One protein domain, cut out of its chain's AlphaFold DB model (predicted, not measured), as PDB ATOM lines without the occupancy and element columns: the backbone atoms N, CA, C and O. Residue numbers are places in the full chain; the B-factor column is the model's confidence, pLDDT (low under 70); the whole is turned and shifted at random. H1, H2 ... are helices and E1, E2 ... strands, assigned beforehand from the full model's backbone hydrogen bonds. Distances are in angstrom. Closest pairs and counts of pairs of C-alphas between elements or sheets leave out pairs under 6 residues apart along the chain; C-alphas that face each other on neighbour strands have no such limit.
ATOM      1  N   VAL A   7       9.997 -19.910  10.669       95.56
ATOM      2  CA  VAL A   7      10.611 -18.633  10.261       95.56
ATOM      3  C   VAL A   7      11.944 -18.885   9.564       95.56
ATOM      4  O   VAL A   7      12.739 -19.703  10.019       95.56
ATOM      5  N   VAL A   8      12.198 -18.167   8.466       95.62
ATOM      6  CA  VAL A   8      13.497 -18.179   7.779       95.62
ATOM      7  C   VAL A   8      14.342 -17.000   8.265       95.62
ATOM      8  O   VAL A   8      13.910 -15.856   8.157       95.62
ATOM      9  N   MET A   9      15.554 -17.262   8.754       95.94
ATOM     10  CA  MET A   9      16.509 -16.250   9.219       95.94
ATOM     11  C   MET A   9      17.746 -16.175   8.306       95.94
ATOM     12  O   MET A   9      18.115 -17.149   7.656       95.94
ATOM     13  N   GLY A  10      18.396 -15.007   8.230       90.50
ATOM     14  CA  GLY A  10      19.650 -14.830   7.473       90.50
ATOM     15  C   GLY A  10      19.499 -14.513   5.975       90.50
ATOM     16  O   GLY A  10      20.480 -14.569   5.227       90.50
ATOM     17  N   LEU A  11      18.295 -14.163   5.506       83.69
ATOM     18  CA  LEU A  11      18.073 -13.691   4.130       83.69
ATOM     19  C   LEU A  11      18.101 -12.160   4.033       83.69
ATOM     20  O   LEU A  11      18.996 -11.611   3.392       83.69
ATOM     21  N   LYS A  12      17.128 -11.485   4.658       79.19
ATOM     22  CA  LYS A  12      16.953 -10.023   4.680       79.19
ATOM     23  C   LYS A  12      16.225  -9.607   5.965       79.19
ATOM     24  O   LYS A  12      15.509 -10.419   6.543       79.19
ATOM     25  N   GLY A  13      16.357  -8.340   6.357       84.25
ATOM     26  CA  GLY A  13      15.601  -7.750   7.467       84.25
ATOM     27  C   GLY A  13      16.276  -7.871   8.835       84.25
ATOM     28  O   GLY A  13      17.471  -8.156   8.938       84.25
ATOM     29  N   ARG A  14      15.495  -7.594   9.887       87.88
ATOM     30  CA  ARG A  14      15.956  -7.660  11.280       87.88
ATOM     31  C   ARG A  14      16.375  -9.083  11.639       87.88
ATOM     32  O   ARG A  14      15.741 -10.052  11.231       87.88
ATOM     33  N   LYS A  15      17.448  -9.180  12.418       93.06
ATOM     34  CA  LYS A  15      17.951 -10.440  12.953       93.06
ATOM     35  C   LYS A  15      17.322 -10.639  14.324       93.06
ATOM     36  O   LYS A  15      17.497  -9.787  15.185       93.06
ATOM     37  N   TYR A  16      16.615 -11.748  14.487       95.62
ATOM     38  CA  TYR A  16      16.110 -12.197  15.778       95.62
ATOM     39  C   TYR A  16      16.876 -13.449  16.185       95.62
ATOM     40  O   TYR A  16      17.171 -14.312  15.348       95.62
ATOM     41  N   SER A  17      17.204 -13.540  17.462       96.31
ATOM     42  CA  SER A  17      17.723 -14.749  18.081       96.31
ATOM     43  C   SER A  17      16.683 -15.870  18.038       96.31
ATOM     44  O   SER A  17      15.474 -15.648  17.933       96.31
ATOM     45  N   VAL A  18      17.153 -17.112  18.165       96.69
ATOM     46  CA  VAL A  18      16.262 -18.273  18.299       96.69
ATOM     47  C   VAL A  18      15.365 -18.130  19.536       96.69
ATOM     48  O   VAL A  18      14.196 -18.502  19.477       96.69
ATOM     49  N   ALA A  19      15.879 -17.540  20.622       97.88
ATOM     50  CA  ALA A  19      15.129 -17.300  21.853       97.88
ATOM     51  C   ALA A  19      13.971 -16.311  21.645       97.88
ATOM     52  O   ALA A  19      12.844 -16.608  22.038       97.88
ATOM     53  N   GLU A  20      14.204 -15.185  20.961       97.69
ATOM     54  CA  GLU A  20      13.145 -14.217  20.635       97.69
ATOM     55  C   GLU A  20      12.058 -14.855  19.764       97.69
ATOM     56  O   GLU A  20      10.872 -14.734  20.066       97.69
ATOM     57  N   LEU A  21      12.446 -15.605  18.727       96.69
ATOM     58  CA  LEU A  21      11.492 -16.318  17.870       96.69
ATOM     59  C   LEU A  21      10.695 -17.370  18.659       96.69
ATOM     60  O   LEU A  21       9.482 -17.498  18.482       96.69
ATOM     61  N   SER A  22      11.355 -18.101  19.555       96.38
ATOM     62  CA  SER A  22      10.703 -19.096  20.408       96.38
ATOM     63  C   SER A  22       9.706 -18.455  21.375       96.38
ATOM     64  O   SER A  22       8.600 -18.978  21.527       96.38
ATOM     65  N   SER A  23      10.043 -17.296  21.951       97.62
ATOM     66  CA  SER A  23       9.179 -16.570  22.892       97.62
ATOM     67  C   SER A  23       7.836 -16.142  22.287       97.62
ATOM     68  O   SER A  23       6.845 -16.033  23.003       97.62
ATOM     69  N   VAL A  24       7.775 -15.978  20.959       96.19
ATOM     70  CA  VAL A  24       6.551 -15.631  20.214       96.19
ATOM     71  C   VAL A  24       5.893 -16.841  19.538       96.19
ATOM     72  O   VAL A  24       5.026 -16.695  18.678       96.19
ATOM     73  N   GLY A  25       6.293 -18.058  19.914       96.12
ATOM     74  CA  GLY A  25       5.630 -19.294  19.499       96.12
ATOM     75  C   GLY A  25       6.152 -19.934  18.210       96.12
ATOM     76  O   GLY A  25       5.566 -20.928  17.765       96.12
ATOM     77  N   VAL A  26       7.256 -19.451  17.624       96.94
ATOM     78  CA  VAL A  26       7.888 -20.113  16.467       96.94
ATOM     79  C   VAL A  26       8.328 -21.525  16.853       96.94
ATOM     80  O   VAL A  26       8.964 -21.737  17.883       96.94
ATOM     81  N   ARG A  27       7.990 -22.506  16.010       97.06
ATOM     82  CA  ARG A  27       8.295 -23.928  16.244       97.06
ATOM     83  C   ARG A  27       9.512 -24.416  15.472       97.06
ATOM     84  O   ARG A  27      10.129 -25.400  15.865       97.06
ATOM     85  N   ARG A  28       9.865 -23.743  14.376       97.25
ATOM     86  CA  ARG A  28      11.048 -24.067  13.580       97.25
ATOM     87  C   ARG A  28      11.711 -22.806  13.054       97.25
ATOM     88  O   ARG A  28      11.046 -21.905  12.549       97.25
ATOM     89  N   VAL A  29      13.034 -22.788  13.125       96.69
ATOM     90  CA  VAL A  29      13.859 -21.780  12.466       96.69
ATOM     91  C   VAL A  29      14.623 -22.466  11.344       96.69
ATOM     92  O   VAL A  29      15.289 -23.477  11.562       96.69
ATOM     93  N   SER A  30      14.511 -21.934  10.134       96.38
ATOM     94  CA  SER A  30      15.320 -22.348   8.994       96.38
ATOM     95  C   SER A  30      16.206 -21.198   8.531       96.38
ATOM     96  O   SER A  30      15.978 -20.038   8.860       96.38
ATOM     97  N   VAL A  31      17.251 -21.515   7.771       95.94
ATOM     98  CA  VAL A  31      18.248 -20.527   7.324       95.94
ATOM     99  C   VAL A  31      18.219 -20.289   5.811       95.94
ATOM    100  O   VAL A  31      18.959 -19.453   5.286       95.94
ATOM    101  N   GLY A  32      17.372 -21.032   5.088       94.31
ATOM    102  CA  GLY A  32      17.363 -21.061   3.627       94.31
ATOM    103  C   GLY A  32      18.769 -21.311   3.071       94.31
ATOM    104  O   GLY A  32      19.529 -22.105   3.616       94.31
ATOM    105  N   GLY A  33      19.149 -20.578   2.026       95.56
ATOM    106  CA  GLY A  33      20.500 -20.628   1.454       95.56
ATOM    107  C   GLY A  33      21.542 -19.750   2.159       95.56
ATOM    108  O   GLY A  33      22.564 -19.435   1.552       95.56
ATOM    109  N   SER A  34      21.296 -19.250   3.378       95.69
ATOM    110  CA  SER A  34      22.218 -18.283   4.001       95.69
ATOM    111  C   SER A  34      23.569 -18.886   4.396       95.69
ATOM    112  O   SER A  34      24.581 -18.231   4.175       95.69
ATOM    113  N   PHE A  35      23.621 -20.137   4.862       96.19
ATOM    114  CA  PHE A  35      24.893 -20.819   5.150       96.19
ATOM    115  C   PHE A  35      25.740 -21.034   3.893       96.19
ATOM    116  O   PHE A  35      26.931 -20.739   3.903       96.19
ATOM    117  N   ALA A  36      25.124 -21.453   2.785       96.75
ATOM    118  CA  ALA A  36      25.824 -21.589   1.509       96.75
ATOM    119  C   ALA A  36      26.407 -20.244   1.040       96.75
ATOM    120  O   ALA A  36      27.571 -20.163   0.659       96.75
ATOM    121  N   ARG A  37      25.628 -19.157   1.140       95.81
ATOM    122  CA  ARG A  37      26.115 -17.807   0.811       95.81
ATOM    123  C   ARG A  37      27.215 -17.324   1.759       95.81
ATOM    124  O   ARG A  37      28.122 -16.637   1.303       95.81
ATOM    125  N   ALA A  38      27.159 -17.674   3.043       96.25
ATOM    126  CA  ALA A  38      28.218 -17.346   3.995       96.25
ATOM    127  C   ALA A  38      29.540 -18.038   3.620       96.25
ATOM    128  O   ALA A  38      30.576 -17.371   3.583       96.25
ATOM    129  N   ALA A  39      29.487 -19.324   3.256       96.81
ATOM    130  CA  ALA A  39      30.647 -20.076   2.777       96.81
ATOM    131  C   ALA A  39      31.229 -19.478   1.485       96.81
ATOM    132  O   ALA A  39      32.426 -19.209   1.417       96.81
ATOM    133  N   LEU A  40      30.380 -19.172   0.494       98.19
ATOM    134  CA  LEU A  40      30.813 -18.502  -0.741       98.19
ATOM    135  C   LEU A  40      31.427 -17.121  -0.469       98.19
ATOM    136  O   LEU A  40      32.398 -16.738  -1.114       98.19
ATOM    137  N   GLY A  41      30.896 -16.380   0.506       97.56
ATOM    138  CA  GLY A  41      31.465 -15.102   0.929       97.56
ATOM    139  C   GLY A  41      32.858 -15.239   1.550       97.56
ATOM    140  O   GLY A  41      33.713 -14.398   1.286       97.56
ATOM    141  N   ALA A  42      33.100 -16.280   2.354       98.12
ATOM    142  CA  ALA A  42      34.429 -16.573   2.899       98.12
ATOM    143  C   ALA A  42      35.418 -16.965   1.794       98.12
ATOM    144  O   ALA A  42      36.509 -16.405   1.733       98.12
ATOM    145  N   LEU A  43      34.994 -17.825   0.863       98.31
ATOM    146  CA  LEU A  43      35.789 -18.186  -0.312       98.31
ATOM    147  C   LEU A  43      36.170 -16.955  -1.145       98.31
ATOM    148  O   LEU A  43      37.322 -16.813  -1.537       98.31
ATOM    149  N   MET A  44      35.221 -16.046  -1.389       98.69
ATOM    150  CA  MET A  44      35.487 -14.816  -2.138       98.69
ATOM    151  C   MET A  44      36.514 -13.921  -1.430       98.69
ATOM    152  O   MET A  44      37.368 -13.344  -2.097       98.69
ATOM    153  N   ARG A  45      36.459 -13.812  -0.094       98.56
ATOM    154  CA  ARG A  45      37.453 -13.052   0.686       98.56
ATOM    155  C   ARG A  45      38.846 -13.671   0.583       98.56
ATOM    156  O   ARG A  45      39.774 -12.945   0.255       98.56
ATOM    157  N   ALA A  46      38.963 -14.986   0.766       98.56
ATOM    158  CA  ALA A  46      40.224 -15.713   0.611       98.56
ATOM    159  C   ALA A  46      40.807 -15.554  -0.806       98.56
ATOM    160  O   ALA A  46      41.975 -15.223  -0.983       98.56
ATOM    161  N   ALA A  47      39.973 -15.721  -1.837       98.56
ATOM    162  CA  ALA A  47      40.396 -15.551  -3.224       98.56
ATOM    163  C   ALA A  47      40.859 -14.116  -3.518       98.56
ATOM    164  O   ALA A  47      41.820 -13.916  -4.260       98.56
ATOM    165  N   MET A  48      40.180 -13.118  -2.943       98.75
ATOM    166  CA  MET A  48      40.570 -11.721  -3.095       98.75
ATOM    167  C   MET A  48      41.894 -11.434  -2.391       98.75
ATOM    168  O   MET A  48      42.756 -10.822  -3.009       98.75
ATOM    169  N   GLU A  49      42.086 -11.924  -1.164       98.69
ATOM    170  CA  GLU A  49      43.347 -11.803  -0.426       98.69
ATOM    171  C   GLU A  49      44.529 -12.319  -1.258       98.69
ATOM    172  O   GLU A  49      45.459 -11.565  -1.549       98.69
ATOM    173  N   VAL A  50      44.446 -13.562  -1.740       98.69
ATOM    174  CA  VAL A  50      45.498 -14.166  -2.571       98.69
ATOM    175  C   VAL A  50      45.729 -13.342  -3.839       98.69
ATOM    176  O   VAL A  50      46.870 -13.098  -4.225       98.69
ATOM    177  N   LYS A  51      44.655 -12.877  -4.487       98.69
ATOM    178  CA  LYS A  51      44.745 -12.114  -5.738       98.69
ATOM    179  C   LYS A  51      45.366 -10.727  -5.552       98.69
ATOM    180  O   LYS A  51      46.069 -10.272  -6.453       98.69
ATOM    181  N   THR A  52      45.052 -10.023  -4.466       98.69
ATOM    182  CA  THR A  52      45.428  -8.608  -4.302       98.69
ATOM    183  C   THR A  52      46.611  -8.384  -3.379       98.69
ATOM    184  O   THR A  52      47.375  -7.456  -3.616       98.69
ATOM    185  N   ALA A  53      46.745  -9.193  -2.328       98.44
ATOM    186  CA  ALA A  53      47.802  -9.069  -1.326       98.44
ATOM    187  C   ALA A  53      48.876 -10.157  -1.467       98.44
ATOM    188  O   ALA A  53      50.000  -9.958  -1.016       98.44
ATOM    189  N   GLY A  54      48.562 -11.290  -2.109       98.44
ATOM    190  CA  GLY A  54      49.499 -12.411  -2.234       98.44
ATOM    191  C   GLY A  54      49.772 -13.131  -0.909       98.44
ATOM    192  O   GLY A  54      50.788 -13.810  -0.784       98.44
ATOM    193  N   THR A  55      48.887 -12.964   0.074       98.69
ATOM    194  CA  THR A  55      48.969 -13.571   1.407       98.69
ATOM    195  C   THR A  55      47.969 -14.723   1.554       98.69
ATOM    196  O   THR A  55      47.145 -14.970   0.668       98.69
ATOM    197  N   PHE A  56      48.088 -15.467   2.657       98.06
ATOM    198  CA  PHE A  56      47.310 -16.682   2.926       98.06
ATOM    199  C   PHE A  56      46.760 -16.728   4.362       98.06
ATOM    200  O   PHE A  56      46.516 -17.813   4.885       98.06
ATOM    201  N   GLU A  57      46.566 -15.577   5.002       98.12
ATOM    202  CA  GLU A  57      46.070 -15.469   6.382       98.12
ATOM    203  C   GLU A  57      44.658 -16.048   6.538       98.12
ATOM    204  O   GLU A  57      44.330 -16.576   7.598       98.12
ATOM    205  N   TYR A  58      43.838 -16.077   5.476       97.38
ATOM    206  CA  TYR A  58      42.550 -16.786   5.512       97.38
ATOM    207  C   TYR A  58      42.661 -18.249   5.975       97.38
ATOM    208  O   TYR A  58      41.663 -18.829   6.413       97.38
ATOM    209  N   ALA A  59      43.834 -18.874   5.814       96.75
ATOM    210  CA  ALA A  59      44.060 -20.259   6.199       96.75
ATOM    211  C   ALA A  59      43.992 -20.462   7.721       96.75
ATOM    212  O   ALA A  59      43.636 -21.561   8.147       96.75
ATOM    213  N   ASP A  60      44.246 -19.422   8.521       96.69
ATOM    214  CA  ASP A  60      44.179 -19.489   9.987       96.69
ATOM    215  C   ASP A  60      42.735 -19.674  10.493       96.69
ATOM    216  O   ASP A  60      42.505 -20.309  11.522       96.69
ATOM    217  N   ASP A  61      41.749 -19.199   9.723       94.81
ATOM    218  CA  ASP A  61      40.315 -19.364  10.001       94.81
ATOM    219  C   ASP A  61      39.718 -20.640   9.371       94.81
ATOM    220  O   ASP A  61      38.542 -20.969   9.584       94.81
ATOM    221  N   ALA A  62      40.484 -21.354   8.541       95.38
ATOM    222  CA  ALA A  62      39.989 -22.520   7.825       95.38
ATOM    223  C   ALA A  62      39.832 -23.735   8.755       95.38
ATOM    224  O   ALA A  62      40.615 -23.973   9.673       95.38
ATOM    225  N   LEU A  63      38.827 -24.577   8.481       94.81
ATOM    226  CA  LEU A  63      38.729 -25.874   9.152       94.81
ATOM    227  C   LEU A  63      39.974 -26.705   8.840       94.81
ATOM    228  O   LEU A  63      40.333 -26.875   7.673       94.81
ATOM    229  N   SER A  64      40.578 -27.296   9.871       94.69
ATOM    230  CA  SER A  64      41.691 -28.215   9.654       94.69
ATOM    231  C   SER A  64      41.247 -29.407   8.806       94.69
ATOM    232  O   SER A  64      40.136 -29.931   8.954       94.69
ATOM    233  N   ALA A  65      42.136 -29.873   7.929       92.25
ATOM    234  CA  ALA A  65      41.851 -31.006   7.050       92.25
ATOM    235  C   ALA A  65      41.472 -32.271   7.840       92.25
ATOM    236  O   ALA A  65      40.572 -33.011   7.438       92.25
ATOM    237  N   ALA A  66      42.111 -32.492   8.994       93.69
ATOM    238  CA  ALA A  66      41.812 -33.608   9.886       93.69
ATOM    239  C   ALA A  66      40.381 -33.527  10.438       93.69
ATOM    240  O   ALA A  66      39.627 -34.497  10.348       93.69
ATOM    241  N   PHE A  67      39.978 -32.361  10.948       92.94
ATOM    242  CA  PHE A  67      38.638 -32.180  11.499       92.94
ATOM    243  C   PHE A  67      37.562 -32.255  10.410       92.94
ATOM    244  O   PHE A  67      36.553 -32.937  10.589       92.94
ATOM    245  N   ALA A  68      37.802 -31.643   9.245       92.19
ATOM    246  CA  ALA A  68      36.911 -31.756   8.092       92.19
ATOM    247  C   ALA A  68      36.731 -33.221   7.653       92.19
ATOM    248  O   ALA A  68      35.603 -33.673   7.449       92.19
ATOM    249  N   SER A  69      37.822 -33.990   7.580       91.75
ATOM    250  CA  SER A  69      37.785 -35.419   7.239       91.75
ATOM    251  C   SER A  69      37.007 -36.232   8.274       91.75
ATOM    252  O   SER A  69      36.170 -37.056   7.906       91.75
ATOM    253  N   GLN A  70      37.207 -35.957   9.565       91.94
ATOM    254  CA  GLN A  70      36.454 -36.598  10.642       91.94
ATOM    255  C   GLN A  70      34.949 -36.316  10.531       91.94
ATOM    256  O   GLN A  70      34.141 -37.238  10.650       91.94
ATOM    257  N   LEU A  71      34.560 -35.064  10.263       90.44
ATOM    258  CA  LEU A  71      33.164 -34.668  10.047       90.44
ATOM    259  C   LEU A  71      32.516 -35.392   8.860       90.44
ATOM    260  O   LEU A  71      31.318 -35.674   8.903       90.44
ATOM    261  N   MET A  72      33.289 -35.679   7.812       88.62
ATOM    262  CA  MET A  72      32.810 -36.336   6.590       88.62
ATOM    263  C   MET A  72      32.929 -37.869   6.626       88.62
ATOM    264  O   MET A  72      32.460 -38.542   5.703       88.62
ATOM    265  N   SER A  73      33.535 -38.433   7.674       88.31
ATOM    266  CA  SER A  73      33.679 -39.880   7.846       88.31
ATOM    267  C   SER A  73      32.315 -40.576   7.980       88.31
ATOM    268  O   SER A  73      31.348 -40.032   8.519       88.31
ATOM    269  N   ARG A  74      32.211 -41.804   7.455       69.50
ATOM    270  CA  ARG A  74      30.950 -42.570   7.439       69.50
ATOM    271  C   ARG A  74      30.559 -43.150   8.802       69.50
ATOM    272  O   ARG A  74      29.384 -43.458   8.975       69.50
ATOM    273  N   GLU A  75      31.488 -43.256   9.754       64.88
ATOM    274  CA  GLU A  75      31.265 -43.928  11.046       64.88
ATOM    275  C   GLU A  75      30.101 -43.324  11.845       64.88
ATOM    276  O   GLU A  75      29.249 -44.058  12.332       64.88
ATOM    277  N   LYS A  76      29.941 -41.993  11.871       55.50
ATOM    278  CA  LYS A  76      28.826 -41.347  12.597       55.50
ATOM    279  C   LYS A  76      27.443 -41.513  11.953       55.50
ATOM    280  O   LYS A  76      26.448 -41.084  12.536       55.50
ATOM    281  N   ARG A  77      27.344 -42.078  10.741       56.53
ATOM    282  CA  ARG A  77      26.047 -42.302  10.074       56.53
ATOM    283  C   ARG A  77      25.362 -43.587  10.569       56.53
ATOM    284  O   ARG A  77      24.163 -43.725  10.352       56.53
TER     285      ARG A  77
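This is residues 7 to 77 of the 81 residues of a protein of Rhizobium laguerreae (UniProt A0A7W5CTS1). One long helix, H2, forms the long axis; at its first end residues 7 to 30 make an open loop with H1 and E1, closed by a short parallel pairing of residues 7 to 8 with 29 to 30. Beyond residue 52 of H2 the backbone folds back through short H3, and residues 63 to 77, with H4, stick out as an arm. The 71 printed residues, mostly helix, run H1, E1, H2, H3, H4, only just extended, close to loose: radius of gyration of the C-alphas 17.1 A, spans 48 by 37 by 17 A.

H2, residues 34 to 52, only just touches H3, residues 57 to 61, with 3 pairs of C-alphas within 8 A and its residues 45 to 49 alone; the closest C-alphas, of Ala 46 and Tyr 58, are 5.5 A apart. H4, residues 65 to 72, is apart from H2. H1, residues 18 to 23, and E1, residues 28 to 30, come closest at the C-alphas of Val 18 and Val 29, 7.2 A. E1 pairs with no named strand. Every O i to N i+4 pair is within hydrogen-bond range in H1, H2 and H4; H3 has 0 of 1, but 2 of 2 O i to N i+3 pairs.

H2 is 26.5 A long from C-alpha 34 at (22.218, -18.283, 4.001); H4 is 10.5 A, ending at C-alpha 72 at (32.810, -36.336, 6.590).

The C-alphas farthest apart, of Gly 25 and Gly 54, are 49.4 A apart. The printed part has no cut, its four links between named elements are tight, and pLDDT is under 70 at residues 74 to 77.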